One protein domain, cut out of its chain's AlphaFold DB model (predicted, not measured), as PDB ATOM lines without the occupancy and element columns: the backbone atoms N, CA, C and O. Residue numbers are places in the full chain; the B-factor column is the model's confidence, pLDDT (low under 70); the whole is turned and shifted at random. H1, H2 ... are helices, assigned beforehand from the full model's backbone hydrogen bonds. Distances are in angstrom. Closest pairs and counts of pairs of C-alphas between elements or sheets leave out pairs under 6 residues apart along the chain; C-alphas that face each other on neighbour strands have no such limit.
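This is residues 4 to 53 of the 60 residues of an uncharacterized protein of Pseudocercospora musae (UniProt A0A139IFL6). A short helix H1 meets H2 at a corner, and H2 and the longest helix, H3, make an open V, with a curved tail, residues 42 to 53, beyond H3. The printed part has 50 residues with three named helices, H1, H2 and H3 in chain order, and no named strand: all helix. It is only just loose, close to extended, with a radius of gyration of the C-alphas of 14.6 A, and spans 42 by 22 by 14 A.

H1, residues 4 to 10, and H2, residues 12 to 23, touch only at the corner, Ile 9 and Arg 15 having the closest C-alphas, 4.6 A apart; they are about perpendicular at 85 degrees. H2 and H3, residues 25 to 41, touch only at the corner, where the closest C-alphas, of Tyr 21 and Phe 28, are 5.0 A apart; they run opposite ways at a steep tilt of 60 degrees. H1 and H3 are apart. Every O i to N i+4 pair is within hydrogen-bond range in H3, against 6 of 8 in H2 and 1 of 3 in H1, where 4 of 4 O i to N i+3 pairs are.

H1 begins at C-alpha 4 (191.670, 306.965, 281.080) and is 10.1 A long; H2 is 17.1 A. H3, 24.4 A, ends at C-alpha 41 (193.304, 312.464, 257.442).

The C-alphas farthest apart, of Lys 10 and Thr 47, are 41.7 A apart. The printed part has no cut, both links are tight, and no printed residue is under 70 in pLDDT.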
ATOM      1  N   THR A   4     192.229 306.111 282.139       97.56
ATOM      2  CA  THR A   4     191.670 306.965 281.080       97.56
ATOM      3  C   THR A   4     190.212 306.638 280.762       97.56
ATOM      4  O   THR A   4     189.395 307.549 280.668       97.56
ATOM      5  N   ASP A   5     189.850 305.355 280.687       96.62
ATOM      6  CA  ASP A   5     188.474 304.930 280.397       96.62
ATOM      7  C   ASP A   5     187.531 305.306 281.551       96.62
ATOM      8  O   ASP A   5     186.387 305.710 281.351       96.62
ATOM      9  N   VAL A   6     188.023 305.214 282.790       96.88
ATOM     10  CA  VAL A   6     187.252 305.582 283.984       96.88
ATOM     11  C   VAL A   6     186.986 307.090 284.040       96.88
ATOM     12  O   VAL A   6     185.940 307.503 284.543       96.88
ATOM     13  N   VAL A   7     187.895 307.930 283.535       97.50
ATOM     14  CA  VAL A   7     187.699 309.391 283.520       97.50
ATOM     15  C   VAL A   7     186.496 309.783 282.662       97.50
ATOM     16  O   VAL A   7     185.748 310.669 283.069       97.50
ATOM     17  N   ILE A   8     186.225 309.063 281.570       97.62
ATOM     18  CA  ILE A   8     185.102 309.340 280.657       97.62
ATOM     19  C   ILE A   8     183.749 309.355 281.392       97.62
ATOM     20  O   ILE A   8     182.882 310.166 281.081       97.62
ATOM     21  N   ILE A   9     183.555 308.492 282.394       96.50
ATOM     22  CA  ILE A   9     182.302 308.436 283.170       96.50
ATOM     23  C   ILE A   9     182.304 309.336 284.413       96.50
ATOM     24  O   ILE A   9     181.245 309.538 285.021       96.50
ATOM     25  N   LYS A  10     183.479 309.825 284.826       96.56
ATOM     26  CA  LYS A  10     183.661 310.699 285.994       96.56
ATOM     27  C   LYS A  10     183.554 312.175 285.625       96.56
ATOM     28  O   LYS A  10     182.986 312.939 286.401       96.56
ATOM     29  N   ASP A  11     184.087 312.560 284.471       97.94
ATOM     30  CA  ASP A  11     183.982 313.920 283.959       97.94
ATOM     31  C   ASP A  11     182.543 314.239 283.519       97.94
ATOM     32  O   ASP A  11     181.860 313.409 282.915       97.94
ATOM     33  N   LYS A  12     182.057 315.441 283.846       97.06
ATOM     34  CA  LYS A  12     180.653 315.814 283.614       97.06
ATOM     35  C   LYS A  12     180.326 315.940 282.129       97.06
ATOM     36  O   LYS A  12     179.221 315.565 281.742       97.06
ATOM     37  N   GLU A  13     181.250 316.449 281.320       97.19
ATOM     38  CA  GLU A  13     181.032 316.679 279.891       97.19
ATOM     39  C   GLU A  13     181.166 315.374 279.106       97.19
ATOM     40  O   GLU A  13     180.302 315.036 278.293       97.19
ATOM     41  N   MET A  14     182.192 314.577 279.414       97.38
ATOM     42  CA  MET A  14     182.405 313.277 278.777       97.38
ATOM     43  C   MET A  14     181.303 312.272 279.128       97.38
ATOM     44  O   MET A  14     180.846 311.526 278.257       97.38
ATOM     45  N   ARG A  15     180.794 312.292 280.369       97.69
ATOM     46  CA  ARG A  15     179.727 311.381 280.813       97.69
ATOM     47  C   ARG A  15     178.438 311.554 280.011       97.69
ATOM     48  O   ARG A  15     177.711 310.576 279.838       97.69
ATOM     49  N   VAL A  16     178.139 312.760 279.520       98.00
ATOM     50  CA  VAL A  16     176.964 313.000 278.661       98.00
ATOM     51  C   VAL A  16     177.078 312.192 277.370       98.00
ATOM     52  O   VAL A  16     176.120 311.528 276.982       98.00
ATOM     53  N   TRP A  17     178.249 312.200 276.733       97.62
ATOM     54  CA  TRP A  17     178.493 311.433 275.512       97.62
ATOM     55  C   TRP A  17     178.544 309.932 275.773       97.62
ATOM     56  O   TRP A  17     177.931 309.174 275.027       97.62
ATOM     57  N   ALA A  18     179.175 309.508 276.870       97.31
ATOM     58  CA  ALA A  18     179.207 308.103 277.266       97.31
ATOM     59  C   ALA A  18     177.797 307.516 277.437       97.31
ATOM     60  O   ALA A  18     177.537 306.406 276.987       97.31
ATOM     61  N   LYS A  19     176.870 308.276 278.039       97.94
ATOM     62  CA  LYS A  19     175.462 307.873 278.158       97.94
ATOM     63  C   LYS A  19     174.753 307.832 276.807       97.94
ATOM     64  O   LYS A  19     174.162 306.812 276.484       97.94
ATOM     65  N   LYS A  20     174.862 308.898 276.003       98.06
ATOM     66  CA  LYS A  20     174.232 308.959 274.672       98.06
ATOM     67  C   LYS A  20     174.644 307.782 273.791       98.06
ATOM     68  O   LYS A  20     173.794 307.156 273.180       98.06
ATOM     69  N   TYR A  21     175.934 307.460 273.754       98.00
ATOM     70  CA  TYR A  21     176.443 306.343 272.958       98.00
ATOM     71  C   TYR A  21     176.085 304.968 273.531       98.00
ATOM     72  O   TYR A  21     176.009 304.007 272.776       98.00
ATOM     73  N   ALA A  22     175.863 304.857 274.843       97.69
ATOM     74  CA  ALA A  22     175.367 303.622 275.448       97.69
ATOM     75  C   ALA A  22     173.875 303.381 275.152       97.69
ATOM     76  O   ALA A  22     173.445 302.233 275.104       97.69
ATOM     77  N   GLU A  23     173.096 304.450 274.979       98.44
ATOM     78  CA  GLU A  23     171.654 304.396 274.701       98.44
ATOM     79  C   GLU A  23     171.335 304.320 273.196       98.44
ATOM     80  O   GLU A  23     170.286 303.796 272.827       98.44
ATOM     81  N   ASP A  24     172.232 304.806 272.331       98.38
ATOM     82  CA  ASP A  24     172.043 304.869 270.880       98.38
ATOM     83  C   ASP A  24     173.286 304.362 270.124       98.38
ATOM     84  O   ASP A  24     174.315 305.041 269.995       98.38
ATOM     85  N   GLN A  25     173.160 303.141 269.602       98.12
ATOM     86  CA  GLN A  25     174.204 302.467 268.837       98.12
ATOM     87  C   GLN A  25     174.487 303.176 267.503       98.12
ATOM     88  O   GLN A  25     175.651 303.337 267.128       98.12
ATOM     89  N   ASP A  26     173.457 303.618 266.786       98.25
ATOM     90  CA  ASP A  26     173.621 304.226 265.462       98.25
ATOM     91  C   ASP A  26     174.306 305.593 265.571       98.25
ATOM     92  O   ASP A  26     175.187 305.926 264.768       98.25
ATOM     93  N   LEU A  27     173.985 306.356 266.622       98.06
ATOM     94  CA  LEU A  27     174.679 307.593 266.970       98.06
ATOM     95  C   LEU A  27     176.166 307.349 267.251       98.06
ATOM     96  O   LEU A  27     177.009 308.120 266.777       98.06
ATOM     97  N   PHE A  28     176.497 306.285 267.989       98.31
ATOM     98  CA  PHE A  28     177.887 305.909 268.237       98.31
ATOM     99  C   PHE A  28     178.619 305.583 266.934       98.31
ATOM    100  O   PHE A  28     179.641 306.207 266.651       98.31
ATOM    101  N   PHE A  29     178.102 304.668 266.108       98.06
ATOM    102  CA  PHE A  29     178.791 304.257 264.878       98.06
ATOM    103  C   PHE A  29     178.924 305.403 263.868       98.06
ATOM    104  O   PHE A  29     179.983 305.562 263.253       98.06
ATOM    105  N   SER A  30     177.893 306.243 263.730       97.62
ATOM    106  CA  SER A  30     177.930 307.429 262.865       97.62
ATOM    107  C   SER A  30     178.977 308.445 263.331       97.62
ATOM    108  O   SER A  30     179.751 308.965 262.521       97.62
ATOM    109  N   GLY A  31     179.044 308.709 264.640       97.75
ATOM    110  CA  GLY A  31     180.045 309.600 265.225       97.75
ATOM    111  C   GLY A  31     181.461 309.037 265.117       97.75
ATOM    112  O   GLY A  31     182.366 309.729 264.651       97.75
ATOM    113  N   PHE A  32     181.635 307.769 265.494       98.12
ATOM    114  CA  PHE A  32     182.914 307.067 265.493       98.12
ATOM    115  C   PHE A  32     183.541 307.022 264.097       98.12
ATOM    116  O   PHE A  32     184.702 307.394 263.939       98.12
ATOM    117  N   SER A  33     182.760 306.655 263.075       97.19
ATOM    118  CA  SER A  33     183.225 306.622 261.683       97.19
ATOM    119  C   SER A  33     183.798 307.976 261.242       97.19
ATOM    120  O   SER A  33     184.923 308.052 260.751       97.19
ATOM    121  N   LYS A  34     183.081 309.074 261.518       96.69
ATOM    122  CA  LYS A  34     183.508 310.434 261.146       96.69
ATOM    123  C   LYS A  34     184.793 310.868 261.849       96.69
ATOM    124  O   LYS A  34     185.680 311.424 261.206       96.69
ATOM    125  N   VAL A  35     184.903 310.641 263.163       97.94
ATOM    126  CA  VAL A  35     186.097 311.071 263.913       97.94
ATOM    127  C   VAL A  35     187.318 310.220 263.584       97.94
ATOM    128  O   VAL A  35     188.423 310.754 263.567       97.94
ATOM    129  N   LEU A  36     187.130 308.933 263.275       97.81
ATOM    130  CA  LEU A  36     188.223 308.040 262.907       97.81
ATOM    131  C   LEU A  36     188.784 308.379 261.519       97.81
ATOM    132  O   LEU A  36     189.998 308.471 261.365       97.81
ATOM    133  N   VAL A  37     187.912 308.654 260.539       96.25
ATOM    134  CA  VAL A  37     188.330 309.162 259.219       96.25
ATOM    135  C   VAL A  37     189.101 310.470 259.381       96.25
ATOM    136  O   VAL A  37     190.234 310.569 258.916       96.25
ATOM    137  N   LYS A  38     188.553 311.435 260.133       96.06
ATOM    138  CA  LYS A  38     189.243 312.701 260.410       96.06
ATOM    139  C   LYS A  38     190.620 312.468 261.032       96.06
ATOM    140  O   LYS A  38     191.574 313.097 260.599       96.06
ATOM    141  N   LEU A  39     190.727 311.588 262.031       97.88
ATOM    142  CA  LEU A  39     191.986 311.292 262.719       97.88
ATOM    143  C   LEU A  39     193.075 310.820 261.747       97.88
ATOM    144  O   LEU A  39     194.208 311.277 261.858       97.88
ATOM    145  N   PHE A  40     192.737 309.942 260.799       96.00
ATOM    146  CA  PHE A  40     193.687 309.445 259.799       96.00
ATOM    147  C   PHE A  40     194.027 310.467 258.709       96.00
ATOM    148  O   PHE A  40     195.105 310.405 258.128       96.00
ATOM    149  N   GLU A  41     193.129 311.410 258.447       94.62
ATOM    150  CA  GLU A  41     193.304 312.464 257.442       94.62
ATOM    151  C   GLU A  41     194.038 313.709 257.986       94.62
ATOM    152  O   GLU A  41     194.474 314.562 257.209       94.62
ATOM    153  N   LEU A  42     194.207 313.841 259.311       96.31
ATOM    154  CA  LEU A  42     194.871 314.994 259.928       96.31
ATOM    155  C   LEU A  42     196.313 315.162 259.422       96.31
ATOM    156  O   LEU A  42     197.172 314.308 259.626       96.31
ATOM    157  N   GLY A  43     196.590 316.324 258.823       95.31
ATOM    158  CA  GLY A  43     197.919 316.697 258.330       95.31
ATOM    159  C   GLY A  43     198.217 316.260 256.895       95.31
ATOM    160  O   GLY A  43     199.292 316.572 256.386       95.31
ATOM    161  N   VAL A  44     197.281 315.585 256.221       95.06
ATOM    162  CA  VAL A  44     197.450 315.169 254.825       95.06
ATOM    163  C   VAL A  44     196.992 316.292 253.880       95.06
ATOM    164  O   VAL A  44     195.846 316.738 253.968       95.06
ATOM    165  N   PRO A  45     197.846 316.763 252.952       94.31
ATOM    166  CA  PRO A  45     197.485 317.801 251.991       94.31
ATOM    167  C   PRO A  45     196.748 317.189 250.794       94.31
ATOM    168  O   PRO A  45     197.319 317.009 249.718       94.31
ATOM    169  N   PHE A  46     195.479 316.831 250.982       94.19
ATOM    170  CA  PHE A  46     194.667 316.273 249.904       94.19
ATOM    171  C   PHE A  46     194.529 317.257 248.738       94.19
ATOM    172  O   PHE A  46     194.151 318.413 248.913       94.19
ATOM    173  N   THR A  47     194.808 316.771 247.530       93.81
ATOM    174  CA  THR A  47     194.525 317.479 246.272       93.81
ATOM    175  C   THR A  47     193.168 317.087 245.681       93.81
ATOM    176  O   THR A  47     192.735 317.683 244.697       93.81
ATOM    177  N   SER A  48     192.516 316.074 246.252       90.56
ATOM    178  CA  SER A  48     191.187 315.574 245.890       90.56
ATOM    179  C   SER A  48     190.171 315.870 246.998       90.56
ATOM    180  O   SER A  48     190.539 316.047 248.159       90.56
ATOM    181  N   GLY A  49     188.890 315.955 246.636       87.81
ATOM    182  CA  GLY A  49     187.802 316.213 247.580       87.81
ATOM    183  C   GLY A  49     187.356 314.968 248.353       87.81
ATOM    184  O   GLY A  49     187.813 313.848 248.107       87.81
ATOM    185  N   GLU A  50     186.430 315.161 249.294       85.38
ATOM    186  CA  GLU A  50     185.859 314.078 250.112       85.38
ATOM    187  C   GLU A  50     185.120 313.009 249.290       85.38
ATOM    188  O   GLU A  50     184.991 311.867 249.724       85.38
ATOM    189  N   ASP A  51     184.661 313.370 248.092       89.12
ATOM    190  CA  ASP A  51     184.031 312.498 247.099       89.12
ATOM    191  C   ASP A  51     184.966 311.387 246.597       89.12
ATOM    192  O   ASP A  51     184.500 310.353 246.122       89.12
ATOM    193  N   SER A  52     186.280 311.562 246.765       91.75
ATOM    194  CA  SER A  52     187.284 310.546 246.437       91.75
ATOM    195  C   SER A  52     187.484 309.475 247.520       91.75
ATOM    196  O   SER A  52     188.246 308.527 247.306       91.75
ATOM    197  N   ARG A  53     186.814 309.580 248.681       92.50
ATOM    198  CA  ARG A  53     186.939 308.595 249.768       92.50
ATOM    199  C   ARG A  53     186.404 307.228 249.339       92.50
ATOM    200  O   ARG A  53     185.297 307.092 248.822       92.50
TER     201      ARG A  53